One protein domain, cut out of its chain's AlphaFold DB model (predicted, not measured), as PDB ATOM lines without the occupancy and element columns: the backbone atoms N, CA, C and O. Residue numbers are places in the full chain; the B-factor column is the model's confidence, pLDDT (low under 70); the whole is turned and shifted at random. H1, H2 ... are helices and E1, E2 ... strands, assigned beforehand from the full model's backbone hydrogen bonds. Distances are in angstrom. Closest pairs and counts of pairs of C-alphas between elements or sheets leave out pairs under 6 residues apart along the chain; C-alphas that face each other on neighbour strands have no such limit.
ATOM      1  N   THR A 118     -44.249  18.268   8.369       75.69
ATOM      2  CA  THR A 118     -45.442  18.683   9.106       75.69
ATOM      3  C   THR A 118     -45.043  19.295  10.441       75.69
ATOM      4  O   THR A 118     -44.286  18.690  11.210       75.69
ATOM      5  N   ILE A 119     -45.575  20.486  10.711       80.75
ATOM      6  CA  ILE A 119     -45.464  21.186  11.991       80.75
ATOM      7  C   ILE A 119     -46.854  21.201  12.632       80.75
ATOM      8  O   ILE A 119     -47.797  21.758  12.070       80.75
ATOM      9  N   THR A 120     -46.981  20.567  13.796       80.81
ATOM     10  CA  THR A 120     -48.231  20.487  14.561       80.81
ATOM     11  C   THR A 120     -48.330  21.632  15.564       80.81
ATOM     12  O   THR A 120     -47.337  21.995  16.193       80.81
ATOM     13  N   PHE A 121     -49.531  22.183  15.722       79.44
ATOM     14  CA  PHE A 121     -49.851  23.244  16.680       79.44
ATOM     15  C   PHE A 121     -51.310  23.121  17.145       79.44
ATOM     16  O   PHE A 121     -52.097  22.380  16.557       79.44
ATOM     17  N   THR A 122     -51.695  23.811  18.214       81.12
ATOM     18  CA  THR A 122     -53.066  23.784  18.745       81.12
ATOM     19  C   THR A 122     -53.945  24.873  18.122       81.12
ATOM     20  O   THR A 122     -53.465  25.949  17.770       81.12
ATOM     21  N   LYS A 123     -55.264  24.640  18.019       80.38
ATOM     22  CA  LYS A 123     -56.219  25.588  17.399       80.38
ATOM     23  C   LYS A 123     -56.171  26.992  18.023       80.38
ATOM     24  O   LYS A 123     -56.345  27.975  17.319       80.38
ATOM     25  N   ASN A 124     -55.885  27.105  19.322       82.31
ATOM     26  CA  ASN A 124     -55.754  28.390  20.031       82.31
ATOM     27  C   ASN A 124     -54.502  29.205  19.644       82.31
ATOM     28  O   ASN A 124     -54.442  30.398  19.934       82.31
ATOM     29  N   GLN A 125     -53.506  28.583  19.009       85.12
ATOM     30  CA  GLN A 125     -52.337  29.276  18.469       85.12
ATOM     31  C   GLN A 125     -52.652  29.940  17.124       85.12
ATOM     32  O   GLN A 125     -51.911  30.829  16.701       85.12
ATOM     33  N   LEU A 126     -53.744  29.541  16.462       87.25
ATOM     34  CA  LEU A 126     -54.186  30.151  15.219       87.25
ATOM     35  C   LEU A 126     -54.753  31.550  15.490       87.25
ATOM     36  O   LEU A 126     -55.709  31.742  16.241       87.25
ATOM     37  N   GLY A 127     -54.132  32.546  14.874       85.75
ATOM     38  CA  GLY A 127     -54.562  33.934  14.881       85.75
ATOM     39  C   GLY A 127     -55.596  34.234  13.799       85.75
ATOM     40  O   GLY A 127     -56.123  33.353  13.124       85.75
ATOM     41  N   LYS A 128     -55.876  35.528  13.613       86.44
ATOM     42  CA  LYS A 128     -56.799  35.985  12.571       86.44
ATOM     43  C   LYS A 128     -56.241  35.689  11.181       86.44
ATOM     44  O   LYS A 128     -55.051  35.870  10.920       86.44
ATOM     45  N   THR A 129     -57.143  35.308  10.293       89.00
ATOM     46  CA  THR A 129     -56.887  35.215   8.862       89.00
ATOM     47  C   THR A 129     -57.050  36.587   8.208       89.00
ATOM     48  O   THR A 129     -57.939  37.350   8.588       89.00
ATOM     49  N   TYR A 130     -56.200  36.914   7.238       87.81
ATOM     50  CA  TYR A 130     -56.245  38.162   6.475       87.81
ATOM     51  C   TYR A 130     -55.667  37.968   5.067       87.81
ATOM     52  O   TYR A 130     -55.073  36.936   4.758       87.81
ATOM     53  N   MET A 131     -55.848  38.964   4.198       88.44
ATOM     54  CA  MET A 131     -55.290  38.956   2.846       88.44
ATOM     55  C   MET A 131     -53.911  39.616   2.832       88.44
ATOM     56  O   MET A 131     -53.773  40.768   3.239       88.44
ATOM     57  N   ALA A 132     -52.903  38.910   2.325       78.94
ATOM     58  CA  ALA A 132     -51.565  39.444   2.083       78.94
ATOM     59  C   ALA A 132     -51.119  39.069   0.669       78.94
ATOM     60  O   ALA A 132     -51.170  37.900   0.290       78.94
ATOM     61  N   ASN A 133     -50.694  40.058  -0.126       82.94
ATOM     62  CA  ASN A 133     -50.243  39.861  -1.510       82.94
ATOM     63  C   ASN A 133     -51.220  39.015  -2.357       82.94
ATOM     64  O   ASN A 133     -50.812  38.113  -3.086       82.94
ATOM     65  N   GLY A 134     -52.527  39.266  -2.210       84.31
ATOM     66  CA  GLY A 134     -53.582  38.549  -2.937       84.31
ATOM     67  C   GLY A 134     -53.843  37.110  -2.468       84.31
ATOM     68  O   GLY A 134     -54.603  36.398  -3.117       84.31
ATOM     69  N   ARG A 135     -53.243  36.668  -1.355       84.75
ATOM     70  CA  ARG A 135     -53.428  35.324  -0.789       84.75
ATOM     71  C   ARG A 135     -54.013  35.392   0.616       84.75
ATOM     72  O   ARG A 135     -53.665  36.274   1.398       84.75
ATOM     73  N   GLU A 136     -54.873  34.429   0.935       90.25
ATOM     74  CA  GLU A 136     -55.407  34.258   2.284       90.25
ATOM     75  C   GLU A 136     -54.333  33.620   3.177       90.25
ATOM     76  O   GLU A 136     -53.890  32.487   2.953       90.25
ATOM     77  N   VAL A 137     -53.890  34.369   4.184       88.38
ATOM     78  CA  VAL A 137     -52.846  33.964   5.127       88.38
ATOM     79  C   VAL A 137     -53.351  34.073   6.556       88.38
ATOM     80  O   VAL A 137     -54.322  34.769   6.851       88.38
ATOM     81  N   CYS A 138     -52.679  33.389   7.468       91.00
ATOM     82  CA  CYS A 138     -52.970  33.459   8.891       91.00
ATOM     83  C   CYS A 138     -51.679  33.373   9.700       91.00
ATOM     84  O   CYS A 138     -50.658  32.869   9.230       91.00
ATOM     85  N   ASN A 139     -51.745  33.887  10.923       91.31
ATOM     86  CA  ASN A 139     -50.623  33.885  11.848       91.31
ATOM     87  C   ASN A 139     -50.767  32.735  12.834       91.31
ATOM     88  O   ASN A 139     -51.801  32.619  13.480       91.31
ATOM     89  N   ILE A 140     -49.726  31.931  12.998       91.56
ATOM     90  CA  ILE A 140     -49.638  30.893  14.023       91.56
ATOM     91  C   ILE A 140     -48.690  31.405  15.104       91.56
ATOM     92  O   ILE A 140     -47.509  31.632  14.842       91.56
ATOM     93  N   ARG A 141     -49.204  31.620  16.314       89.38
ATOM     94  CA  ARG A 141     -48.401  32.046  17.466       89.38
ATOM     95  C   ARG A 141     -47.556  30.890  17.971       89.38
ATOM     96  O   ARG A 141     -48.047  29.766  18.085       89.38
ATOM     97  N   LEU A 142     -46.305  31.171  18.312       87.38
ATOM     98  CA  LEU A 142     -45.468  30.161  18.937       87.38
ATOM     99  C   LEU A 142     -45.944  29.872  20.377       87.38
ATOM    100  O   LEU A 142     -46.631  30.700  20.980       87.38
ATOM    101  N   PRO A 143     -45.662  28.674  20.915       83.56
ATOM    102  CA  PRO A 143     -46.182  28.271  22.215       83.56
ATOM    103  C   PRO A 143     -45.619  29.122  23.370       83.56
ATOM    104  O   PRO A 143     -44.447  29.490  23.362       83.56
ATOM    105  N   ILE A 144     -46.436  29.385  24.394       81.00
ATOM    106  CA  ILE A 144     -46.025  30.125  25.603       81.00
ATOM    107  C   ILE A 144     -44.883  29.392  26.328       81.00
ATOM    108  O   ILE A 144     -44.986  28.202  26.611       81.00
ATOM    109  N   GLY A 145     -43.803  30.092  26.669       78.00
ATOM    110  CA  GLY A 145     -42.625  29.501  27.309       78.00
ATOM    111  C   GLY A 145     -41.603  28.877  26.350       78.00
ATOM    112  O   GLY A 145     -40.638  28.269  26.815       78.00
ATOM    113  N   CYS A 146     -41.776  29.013  25.030       81.81
ATOM    114  CA  CYS A 146     -40.687  28.788  24.077       81.81
ATOM    115  C   CYS A 146     -39.816  30.054  23.929       81.81
ATOM    116  O   CYS A 146     -40.209  31.141  24.358       81.81
ATOM    117  N   ASN A 147     -38.644  29.943  23.292       87.31
ATOM    118  CA  ASN A 147     -37.705  31.072  23.159       87.31
ATOM    119  C   ASN A 147     -38.280  32.236  22.335       87.31
ATOM    120  O   ASN A 147     -37.803  33.368  22.406       87.31
ATOM    121  N   TYR A 148     -39.317  31.949  21.553       88.62
ATOM    122  CA  TYR A 148     -39.933  32.857  20.601       88.62
ATOM    123  C   TYR A 148     -41.445  32.991  20.841       88.62
ATOM    124  O   TYR A 148     -42.193  33.234  19.900       88.62
ATOM    125  N   GLU A 149     -41.919  32.859  22.084       84.69
ATOM    126  CA  GLU A 149     -43.358  32.828  22.428       84.69
ATOM    127  C   GLU A 149     -44.170  34.042  21.923       84.69
ATOM    128  O   GLU A 149     -45.377  33.951  21.706       84.69
ATOM    129  N   ARG A 150     -43.518  35.195  21.717       87.81
ATOM    130  CA  ARG A 150     -44.150  36.436  21.225       87.81
ATOM    131  C   ARG A 150     -44.141  36.564  19.707       87.81
ATOM    132  O   ARG A 150     -44.669  37.540  19.171       87.81
ATOM    133  N   TYR A 151     -43.507  35.625  19.020       90.75
ATOM    134  CA  TYR A 151     -43.420  35.617  17.574       90.75
ATOM    135  C   TYR A 151     -44.596  34.863  16.965       90.75
ATOM    136  O   TYR A 151     -45.194  33.965  17.567       90.75
ATOM    137  N   ALA A 152     -44.909  35.232  15.730       91.19
ATOM    138  CA  ALA A 152     -45.882  34.547  14.909       91.19
ATOM    139  C   ALA A 152     -45.265  34.129  13.574       91.19
ATOM    140  O   ALA A 152     -44.469  34.854  12.973       91.19
ATOM    141  N   LEU A 153     -45.674  32.953  13.113       91.25
ATOM    142  CA  LEU A 153     -45.396  32.442  11.783       91.25
ATOM    143  C   LEU A 153     -46.586  32.762  10.873       91.25
ATOM    144  O   LEU A 153     -47.690  32.280  11.120       91.25
ATOM    145  N   THR A 154     -46.375  33.544   9.818       89.81
ATOM    146  CA  THR A 154     -47.409  33.787   8.804       89.81
ATOM    147  C   THR A 154     -47.368  32.685   7.752       89.81
ATOM    148  O   THR A 154     -46.353  32.518   7.078       89.81
ATOM    149  N   VAL A 155     -48.475  31.965   7.570       87.81
ATOM    150  CA  VAL A 155     -48.577  30.898   6.564       87.81
ATOM    151  C   VAL A 155     -49.822  31.055   5.687       87.81
ATOM    152  O   VAL A 155     -50.851  31.556   6.156       87.81
ATOM    153  N   PRO A 156     -49.770  30.608   4.418       85.88
ATOM    154  CA  PRO A 156     -50.961  30.466   3.592       85.88
ATOM    155  C   PRO A 156     -51.971  29.527   4.249       85.88
ATOM    156  O   PRO A 156     -51.624  28.413   4.644       85.88
ATOM    157  N   LYS A 157     -53.237  29.946   4.316       84.56
ATOM    158  CA  LYS A 157     -54.305  29.130   4.910       84.56
ATOM    159  C   LYS A 157     -54.497  27.805   4.171       84.56
ATOM    160  O   LYS A 157     -54.809  26.799   4.792       84.56
ATOM    161  N   SER A 158     -54.237  27.787   2.862       81.94
ATOM    162  CA  SER A 158     -54.283  26.576   2.034       81.94
ATOM    163  C   SER A 158     -53.287  25.488   2.453       81.94
ATOM    164  O   SER A 158     -53.457  24.340   2.056       81.94
ATOM    165  N   LEU A 159     -52.257  25.826   3.240       81.31
ATOM    166  CA  LEU A 159     -51.266  24.876   3.759       81.31
ATOM    167  C   LEU A 159     -51.588  24.384   5.179       81.31
ATOM    168  O   LEU A 159     -50.819  23.602   5.746       81.31
ATOM    169  N   ILE A 160     -52.706  24.836   5.757       83.06
ATOM    170  CA  ILE A 160     -53.191  24.380   7.057       83.06
ATOM    171  C   ILE A 160     -54.234  23.287   6.862       83.06
ATOM    172  O   ILE A 160     -55.199  23.441   6.120       83.06
ATOM    173  N   SER A 161     -54.051  22.189   7.587       78.50
ATOM    174  CA  SER A 161     -55.005  21.091   7.688       78.50
ATOM    175  C   SER A 161     -55.490  20.983   9.131       78.50
ATOM    176  O   SER A 161     -54.691  20.964  10.068       78.50
ATOM    177  N   GLU A 162     -56.807  20.926   9.320       72.38
ATOM    178  CA  GLU A 162     -57.408  20.713  10.635       72.38
ATOM    179  C   GLU A 162     -57.562  19.225  10.941       72.38
ATOM    180  O   GLU A 162     -57.963  18.440  10.081       72.38
ATOM    181  N   SER A 163     -57.295  18.847  12.191       58.69
ATOM    182  CA  SER A 163     -57.784  17.578  12.718       58.69
ATOM    183  C   SER A 163     -59.281  17.694  13.015       58.69
ATOM    184  O   SER A 163     -59.713  18.608  13.725       58.69
ATOM    185  N   ASN A 164     -60.070  16.748  12.499       48.38
ATOM    186  CA  ASN A 164     -61.504  16.655  12.790       48.38
ATOM    187  C   ASN A 164     -61.788  16.153  14.216       48.38
ATOM    188  O   ASN A 164     -62.892  16.344  14.716       48.38
ATOM    189  N   TYR A 165     -60.803  15.525  14.867       48.72
ATOM    190  CA  TYR A 165     -60.993  14.787  16.120       48.72
ATOM    191  C   TYR A 165     -60.162  15.329  17.291       48.72
ATOM    192  O   TYR A 165     -60.323  14.877  18.420       48.72
ATOM    193  N   SER A 166     -59.293  16.319  17.061       59.53
ATOM    194  CA  SER A 166     -58.485  16.925  18.120       59.53
ATOM    195  C   SER A 166     -58.344  18.434  17.944       59.53
ATOM    196  O   SER A 166     -58.449  18.981  16.846       59.53
ATOM    197  N   ASN A 167     -58.046  19.135  19.039       65.38
ATOM    198  CA  ASN A 167     -57.750  20.572  19.018       65.38
ATOM    199  C   ASN A 167     -56.370  20.887  18.406       65.38
ATOM    200  O   ASN A 167     -55.787  21.930  18.708       65.38
ATOM    201  N   THR A 168     -55.842  20.006  17.555       69.12
ATOM    202  CA  THR A 168     -54.576  20.193  16.847       69.12
ATOM    203  C   THR A 168     -54.802  20.462  15.363       69.12
ATOM    204  O   THR A 168     -55.803  20.070  14.763       69.12
ATOM    205  N   MET A 169     -53.868  21.199  14.783       76.12
ATOM    206  CA  MET A 169     -53.801  21.574  13.380       76.12
ATOM    207  C   MET A 169     -52.394  21.292  12.858       76.12
ATOM    208  O   MET A 169     -51.431  21.189  13.625       76.12
ATOM    209  N   TYR A 170     -52.286  21.193  11.539       79.88
ATOM    210  CA  TYR A 170     -51.060  20.849  10.840       79.88
ATOM    211  C   TYR A 170     -50.728  21.912   9.811       79.88
ATOM    212  O   TYR A 170     -51.542  22.213   8.941       79.88
ATOM    213  N   PHE A 171     -49.506  22.426   9.863       82.50
ATOM    214  CA  PHE A 171     -48.908  23.173   8.770       82.50
ATOM    215  C   PHE A 171     -48.045  22.217   7.942       82.50
ATOM    216  O   PHE A 171     -47.107  21.611   8.471       82.50
ATOM    217  N   ARG A 172     -48.389  22.050   6.659       78.81
ATOM    218  CA  ARG A 172     -47.666  21.185   5.714       78.81
ATOM    219  C   ARG A 172     -46.765  22.038   4.820       78.81
ATOM    220  O   ARG A 172     -47.247  22.929   4.127       78.81
ATOM    221  N   THR A 173     -45.468  21.736   4.795       69.88
ATOM    222  CA  THR A 173     -44.485  22.383   3.905       69.88
ATOM    223  C   THR A 173     -43.631  21.347   3.173       69.88
ATOM    224  O   THR A 173     -43.296  20.326   3.755       69.88
ATOM    225  N   THR A 174     -43.302  21.557   1.898       53.25
ATOM    226  CA  THR A 174     -42.612  20.563   1.048       53.25
ATOM    227  C   THR A 174     -41.100  20.494   1.233       53.25
ATOM    228  O   THR A 174     -40.499  19.509   0.816       53.25
ATOM    229  N   GLU A 175     -40.469  21.512   1.825       57.12
ATOM    230  CA  GLU A 175     -39.005  21.608   1.885       57.12
ATOM    231  C   GLU A 175     -38.514  22.063   3.264       57.12
ATOM    232  O   GLU A 175     -39.239  22.697   4.043       57.12
ATOM    233  N   ASN A 176     -37.247  21.752   3.557       62.06
ATOM    234  CA  ASN A 176     -36.503  22.339   4.669       62.06
ATOM    235  C   ASN A 176     -36.191  23.805   4.349       62.06
ATOM    236  O   ASN A 176     -35.068  24.163   4.009       62.06
ATOM    237  N   PHE A 177     -37.222  24.641   4.416       69.56
ATOM    238  CA  PHE A 177     -37.101  26.080   4.270       69.56
ATOM    239  C   PHE A 177     -36.626  26.735   5.562       69.56
ATOM    240  O   PHE A 177     -36.841  26.244   6.674       69.56
ATOM    241  N   ILE A 178     -36.035  27.909   5.383       78.00
ATOM    242  CA  ILE A 178     -35.893  28.890   6.443       78.00
ATOM    243  C   ILE A 178     -37.233  29.624   6.563       78.00
ATOM    244  O   ILE A 178     -37.668  30.331   5.653       78.00
ATOM    245  N   HIS A 179     -37.904  29.435   7.692       84.75
ATOM    246  CA  HIS A 179     -39.161  30.083   8.033       84.75
ATOM    247  C   HIS A 179     -38.889  31.423   8.688       84.75
ATOM    248  O   HIS A 179     -38.093  31.531   9.618       84.75
ATOM    249  N   SER A 180     -39.589  32.451   8.227       87.06
ATOM    250  CA  SER A 180     -39.538  33.773   8.840       87.06
ATOM    251  C   SER A 180     -40.651  33.914   9.869       87.06
ATOM    252  O   SER A 180     -41.828  33.826   9.522       87.06
ATOM    253  N   ILE A 181     -40.280  34.173  11.117       90.44
ATOM    254  CA  ILE A 181     -41.211  34.537  12.185       90.44
ATOM    255  C   ILE A 181     -41.038  36.013  12.527       90.44
ATOM    256  O   ILE A 181     -39.929  36.550  12.462       90.44
ATOM    257  N   THR A 182     -42.128  36.681  12.890       90.94
ATOM    258  CA  THR A 182     -42.104  38.114  13.197       90.94
ATOM    259  C   THR A 182     -42.813  38.443  14.498       90.94
ATOM    260  O   THR A 182     -43.708  37.729  14.954       90.94
ATOM    261  N   THR A 183     -42.396  39.543  15.110       92.38
ATOM    262  CA  THR A 183     -43.084  40.166  16.241       92.38
ATOM    263  C   THR A 183     -42.938  41.682  16.149       92.38
ATOM    264  O   THR A 183     -42.022  42.177  15.490       92.38
ATOM    265  N   PHE A 184     -43.851  42.426  16.766       86.44
ATOM    266  CA  PHE A 184     -43.767  43.882  16.832       86.44
ATOM    267  C   PHE A 184     -43.132  44.284  18.163       86.44
ATOM    268  O   PHE A 184     -43.627  43.901  19.224       86.44
ATOM    269  N   ASP A 185     -42.035  45.036  18.110       87.81
ATOM    270  CA  ASP A 185     -41.412  45.603  19.300       87.81
ATOM    271  C   ASP A 185     -42.009  46.984  19.585       87.81
ATOM    272  O   ASP A 185     -41.756  47.975  18.892       87.81
ATOM    273  N   ASP A 186     -42.810  47.048  20.645       83.81
ATOM    274  CA  ASP A 186     -43.468  48.273  21.084       83.81
ATOM    275  C   ASP A 186     -42.503  49.369  21.548       83.81
ATOM    276  O   ASP A 186     -42.895  50.542  21.527       83.81
ATOM    277  N   LYS A 187     -41.278  49.019  21.971       89.56
ATOM    278  CA  LYS A 187     -40.276  49.986  22.443       89.56
ATOM    279  C   LYS A 187     -39.602  50.690  21.277       89.56
ATOM    280  O   LYS A 187     -39.482  51.911  21.288       89.56
ATOM    281  N   THR A 188     -39.181  49.927  20.274       88.50
ATOM    282  CA  THR A 188     -38.505  50.458  19.083       88.50
ATOM    283  C   THR A 188     -39.481  50.859  17.979       88.50
ATOM    284  O   THR A 188     -39.061  51.451  16.988       88.50
ATOM    285  N   LYS A 189     -40.778  50.553  18.142       88.94
ATOM    286  CA  LYS A 189     -41.839  50.765  17.144       88.94
ATOM    287  C   LYS A 189     -41.501  50.134  15.793       88.94
ATOM    288  O   LYS A 189     -41.805  50.696  14.741       88.94
ATOM    289  N   SER A 190     -40.877  48.958  15.819       86.94
ATOM    290  CA  SER A 190     -40.422  48.258  14.618       86.94
ATOM    291  C   SER A 190     -40.796  46.779  14.631       86.94
ATOM    292  O   SER A 190     -41.013  46.166  15.675       86.94
ATOM    293  N   TRP A 191     -40.889  46.195  13.436       87.19
ATOM    294  CA  TRP A 191     -41.080  44.758  13.274       87.19
ATOM    295  C   TRP A 191     -39.733  44.045  13.355       87.19
ATOM    296  O   TRP A 191     -38.821  44.338  12.583       87.19
ATOM    297  N   LEU A 192     -39.631  43.082  14.265       89.88
ATOM    298  CA  LEU A 192     -38.500  42.169  14.355       89.88
ATOM    299  C   LEU A 192     -38.803  40.921  13.530       89.88
ATOM    300  O   LEU A 192     -39.901  40.368  13.610       89.88
ATOM    301  N   LYS A 193     -37.813  40.464  12.761       92.44
ATOM    302  CA  LYS A 193     -37.872  39.249  11.947       92.44
ATOM    303  C   LYS A 193     -36.744  38.312  12.367       92.44
ATOM    304  O   LYS A 193     -35.600  38.744  12.470       92.44
ATOM    305  N   VAL A 194     -37.073  37.045  12.591       90.50
ATOM    306  CA  VAL A 194     -36.111  35.972  12.870       90.50
ATOM    307  C   VAL A 194     -36.340  34.841  11.878       90.50
ATOM    308  O   VAL A 194     -37.470  34.575  11.471       90.50
ATOM    309  N   GLU A 195     -35.256  34.197  11.475       91.50
ATOM    310  CA  GLU A 195     -35.240  33.112  10.505       91.50
ATOM    311  C   GLU A 195     -34.876  31.798  11.204       91.50
ATOM    312  O   GLU A 195     -33.849  31.717  11.874       91.50
ATOM    313  N   LEU A 196     -35.742  30.789  11.083       87.62
ATOM    314  CA  LEU A 196     -35.590  29.477  11.717       87.62
ATOM    315  C   LEU A 196     -35.690  28.371  10.671       87.62
ATOM    316  O   LEU A 196     -36.613  28.368   9.860       87.62
ATOM    317  N   ASP A 197     -34.798  27.387  10.719       87.25
ATOM    318  CA  ASP A 197     -34.973  26.165   9.935       87.25
ATOM    319  C   ASP A 197     -36.192  25.356  10.425       87.25
ATOM    320  O   ASP A 197     -36.663  25.503  11.561       87.25
ATOM    321  N   THR A 198     -36.713  24.486   9.558       83.12
ATOM    322  CA  THR A 198     -37.900  23.669   9.844       83.12
ATOM    323  C   THR A 198     -37.773  22.818  11.116       83.12
ATOM    324  O   THR A 198     -38.756  22.682  11.850       83.12
ATOM    325  N   ASP A 199     -36.594  22.264  11.420       84.00
ATOM    326  CA  ASP A 199     -36.396  21.408  12.598       84.00
ATOM    327  C   ASP A 199     -36.390  22.224  13.890       84.00
ATOM    328  O   ASP A 199     -36.979  21.811  14.896       84.00
ATOM    329  N   THR A 200     -35.758  23.396  13.874       86.69
ATOM    330  CA  THR A 200     -35.761  24.335  14.999       86.69
ATOM    331  C   THR A 200     -37.163  24.872  15.251       86.69
ATOM    332  O   THR A 200     -37.652  24.790  16.378       86.69
ATOM    333  N   LEU A 201     -37.871  25.312  14.207       87.31
ATOM    334  CA  LEU A 201     -39.260  25.757  14.329       87.31
ATOM    335  C   LEU A 201     -40.160  24.648  14.895       87.31
ATOM    336  O   LEU A 201     -40.988  24.896  15.774       87.31
ATOM    337  N   LYS A 202     -39.968  23.401  14.448       84.88
ATOM    338  CA  LYS A 202     -40.687  22.246  14.990       84.88
ATOM    339  C   LYS A 202     -40.376  22.041  16.469       84.88
ATOM    340  O   LYS A 202     -41.308  21.838  17.245       84.88
ATOM    341  N   LYS A 203     -39.107  22.110  16.882       84.56
ATOM    342  CA  LYS A 203     -38.731  22.013  18.302       84.56
ATOM    343  C   LYS A 203     -39.427  23.089  19.127       84.56
ATOM    344  O   LYS A 203     -40.045  22.732  20.122       84.56
ATOM    345  N   GLU A 204     -39.402  24.346  18.692       85.81
ATOM    346  CA  GLU A 204     -40.042  25.461  19.404       85.81
ATOM    347  C   GLU A 204     -41.565  25.272  19.514       85.81
ATOM    348  O   GLU A 204     -42.122  25.430  20.600       85.81
ATOM    349  N   MET A 205     -42.230  24.815  18.445       81.44
ATOM    350  CA  MET A 205     -43.673  24.516  18.442       81.44
ATOM    351  C   MET A 205     -44.069  23.337  19.351       81.44
ATOM    352  O   MET A 205     -45.204  23.275  19.817       81.44
ATOM    353  N   HIS A 206     -43.145  22.414  19.643       74.56
ATOM    354  CA  HIS A 206     -43.408  21.221  20.465       74.56
ATOM    355  C   HIS A 206     -42.764  21.276  21.866       74.56
ATOM    356  O   HIS A 206     -42.995  20.380  22.684       74.56
ATOM    357  N   SER A 207     -41.941  22.292  22.154       64.75
ATOM    358  CA  SER A 207     -41.019  22.334  23.304       64.75
ATOM    359  C   SER A 207     -41.726  22.226  24.663       64.75
ATOM    360  O   SER A 207     -41.242  21.537  25.566       64.75
ATOM    361  N   ILE A 208     -42.933  22.794  24.786       56.62
ATOM    362  CA  ILE A 208     -43.713  22.804  26.036       56.62
ATOM    363  C   ILE A 208     -43.981  21.385  26.573       56.62
ATOM    364  O   ILE A 208     -43.961  21.159  27.784       56.62
ATOM    365  N   PHE A 209     -44.159  20.388  25.699       49.84
ATOM    366  CA  PHE A 209     -44.476  19.022  26.129       49.84
ATOM    367  C   PHE A 209     -43.276  18.251  26.704       49.84
ATOM    368  O   PHE A 209     -43.471  17.270  27.426       49.84
ATOM    369  N   LYS A 210     -42.032  18.668  26.418       45.16
ATOM    370  CA  LYS A 210     -40.828  18.021  26.975       45.16
ATOM    371  C   LYS A 210     -40.452  18.561  28.351       45.16
ATOM    372  O   LYS A 210     -40.031  17.768  29.195       45.16
ATOM    373  N   ASN A 211     -40.648  19.855  28.600       41.97
ATOM    374  CA  ASN A 211     -40.316  20.451  29.896       41.97
ATOM    375  C   ASN A 211     -41.324  20.041  30.979       41.97
ATOM    376  O   ASN A 211     -40.910  19.555  32.029       41.97
ATOM    377  N   HIS A 212     -42.628  20.009  30.673       43.56
ATOM    378  CA  HIS A 212     -43.625  19.500  31.624       43.56
ATOM    379  C   HIS A 212     -43.450  18.014  31.988       43.56
ATOM    380  O   HIS A 212     -43.715  17.632  33.128       43.56
ATOM    381  N   LYS A 213     -42.978  17.161  31.063       41.16
ATOM    382  CA  LYS A 213     -42.670  15.746  31.365       41.16
ATOM    383  C   LYS A 213     -41.439  15.572  32.258       41.16
ATOM    384  O   LYS A 213     -41.400  14.625  33.041       41.16
ATOM    385  N   LYS A 214     -40.439  16.453  32.156       43.19
ATOM    386  CA  LYS A 214     -39.281  16.438  33.064       43.19
ATOM    387  C   LYS A 214     -39.678  16.884  34.469       43.19
ATOM    388  O   LYS A 214     -39.364  16.168  35.414       43.19
ATOM    389  N   ASP A 215     -40.441  17.965  34.595       39.84
ATOM    390  CA  ASP A 215     -40.856  18.485  35.905       39.84
ATOM    391  C   ASP A 215     -41.815  17.533  36.637       39.84
ATOM    392  O   ASP A 215     -41.712  17.328  37.846       39.84
ATOM    393  N   THR A 216     -42.703  16.853  35.904       43.31
ATOM    394  CA  THR A 216     -43.581  15.822  36.490       43.31
ATOM    395  C   THR A 216     -42.837  14.540  36.873       43.31
ATOM    396  O   THR A 216     -43.182  13.928  37.885       43.31
ATOM    397  N   ASN A 217     -41.793  14.143  36.135       43.94
ATOM    398  CA  ASN A 217     -40.942  13.012  36.525       43.94
ATOM    399  C   ASN A 217     -40.051  13.336  37.732       43.94
ATOM    400  O   ASN A 217     -39.863  12.466  38.583       43.94
ATOM    401  N   ILE A 218     -39.545  14.567  37.853       46.44
ATOM    402  CA  ILE A 218     -38.795  15.008  39.041       46.44
ATOM    403  C   ILE A 218     -39.712  14.967  40.274       46.44
ATOM    404  O   ILE A 218     -39.368  14.309  41.256       46.44
ATOM    405  N   ASN A 219     -40.928  15.520  40.178       46.50
ATOM    406  CA  ASN A 219     -41.898  15.489  41.278       46.50
ATOM    407  C   ASN A 219     -42.327  14.068  41.674       46.50
ATOM    408  O   ASN A 219     -42.438  13.783  42.864       46.50
ATOM    409  N   LYS A 220     -42.515  13.141  40.721       48.50
ATOM    410  CA  LYS A 220     -42.784  11.724  41.045       48.50
ATOM    411  C   LYS A 220     -41.628  11.069  41.800       48.50
ATOM    412  O   LYS A 220     -41.865  10.336  42.754       48.50
ATOM    413  N   THR A 221     -40.393  11.362  41.401       54.09
ATOM    414  CA  THR A 221     -39.198  10.777  42.025       54.09
ATOM    415  C   THR A 221     -38.983  11.316  43.446       54.09
ATOM    416  O   THR A 221     -38.538  10.579  44.327       54.09
ATOM    417  N   GLU A 222     -39.330  12.579  43.710       53.22
ATOM    418  CA  GLU A 222     -39.305  13.151  45.065       53.22
ATOM    419  C   GLU A 222     -40.463  12.652  45.944       53.22
ATOM    420  O   GLU A 222     -40.231  12.274  47.094       53.22
ATOM    421  N   LEU A 223     -41.680  12.531  45.401       50.59
ATOM    422  CA  LEU A 223     -42.827  11.926  46.098       50.59
ATOM    423  C   LEU A 223     -42.582  10.452  46.469       50.59
ATOM    424  O   LEU A 223     -42.945  10.026  47.566       50.59
ATOM    425  N   GLU A 224     -41.917   9.676  45.610       52.47
ATOM    426  CA  GLU A 224     -41.526   8.293  45.918       52.47
ATOM    427  C   GLU A 224     -40.428   8.204  46.991       52.47
ATOM    428  O   GLU A 224     -40.439   7.273  47.800       52.47
ATOM    429  N   LYS A 225     -39.508   9.178  47.059       54.38
ATOM    430  CA  LYS A 225     -38.522   9.270  48.153       54.38
ATOM    431  C   LYS A 225     -39.181   9.622  49.490       54.38
ATOM    432  O   LYS A 225     -38.812   9.047  50.514       54.38
ATOM    433  N   ILE A 226     -40.181  10.504  49.488       53.66
ATOM    434  CA  ILE A 226     -40.943  10.864  50.695       53.66
ATOM    435  C   ILE A 226     -41.782   9.669  51.184       53.66
ATOM    436  O   ILE A 226     -41.757   9.360  52.375       53.66
ATOM    437  N   ASN A 227     -42.437   8.928  50.279       50.12
ATOM    438  CA  ASN A 227     -43.236   7.748  50.640       50.12
ATOM    439  C   ASN A 227     -42.408   6.527  51.077       50.12
ATOM    440  O   ASN A 227     -42.877   5.720  51.879       50.12
ATOM    441  N   LYS A 228     -41.162   6.378  50.609       51.34
ATOM    442  CA  LYS A 228     -40.257   5.340  51.136       51.34
ATOM    443  C   LYS A 228     -39.741   5.671  52.537       51.34
ATOM    444  O   LYS A 228     -39.581   4.762  53.348       51.34
ATOM    445  N   ASN A 229     -39.551   6.953  52.855       47.91
ATOM    446  CA  ASN A 229     -39.111   7.378  54.186       47.91
ATOM    447  C   ASN A 229     -40.239   7.397  55.233       47.91
ATOM    448  O   ASN A 229     -39.954   7.254  56.422       47.91
TER     449      ASN A 229
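What this domain is: This is residues 118 to 229 of the 235 residues of an uncharacterized protein of Coprobacillus sp. 8_2_54BFAA (UniProt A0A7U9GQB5). A body of strands has one long helix, H2, sticking out of it with residues 212 to 229. In the body a strongly twisted sheet, made of the meander E2 E3 E4 and the long hairpin E7 and E8, stands beside a small sheet of E1, E6 and E5, and the short helix H1 packs on both sheets, over E7 and E1. The printed part has 112 residues, in the order E1 E2 E3 E4 E5 E6 E7 E8 H1 H2, of mixed class, helices and strands. The sheets run E2 - E3 - E4 - E7 - E8 and E1 - E6 - E5; neighbours are antiparallel, but E4 and E7 meet only at a point. The whole is loose, with a radius of gyration of the C-alphas of 17.7 A, and elongated, spanning 66 by 40 by 25 A.

How they stand to each other: Begin with E2, residues 126 to 132, E3, residues 135 to 141, and E4, residues 152 to 156: a meander, each strand the antiparallel neighbour of the one before. Look for N 127 and O 139, 2.7 A apart, and N 140 and O 153, 2.8 A, within hydrogen-bond range. E7, residues 178 to 185, meets E4 only at a point, where C-alphas 153 and 181 face each other at 4.7 A. E7 forms a hairpin with E8, residues 190 to 197; N 181 and O 194 are 2.9 A apart. In the small sheet, E6, residues 168 to 173, is the inner strand between E1, residues 118 to 122, with N 169 and O 121 at 2.8 A, and E5, residues 160 to 162, with N 170 and O 161 at 2.8 A. H1, residues 198 to 206, is on the larger sheet at a height of 9.6 A, over E7 and only just not over E4, on which 2 of its 9 C-alphas fall. It is also on the small sheet, at a height of 8.5 A over that sheet, and lies over E1; the closest C-alphas of E1 and H1, those of Ile 119 and Lys 202, are 5.7 A apart. H2, residues 208 to 229, is on neither sheet, and it and H1 meet only through their link. Each O i to N i+4 pair of H1 is within hydrogen-bond range, and 17 of 18 in H2.

Where its parts are: Find C-alpha 118 at (-45.442, 18.683, 9.106), where E1 begins. E7 and E8 measure 21.8 A and 23.2 A. From C-alpha 208 at (-43.713, 22.804, 26.036), H2 runs 32.4 A to C-alpha 229 at (-39.111, 7.378, 54.186).

The domain as a whole: The farthest C-alphas, of Gly 134 and Asn 229, are 66.7 A apart. The printed part has no cut and no long link. The mean pLDDT of the printed part is 75.3; residues 163 to 168, 173 to 177 and 207 to 229 are under 70.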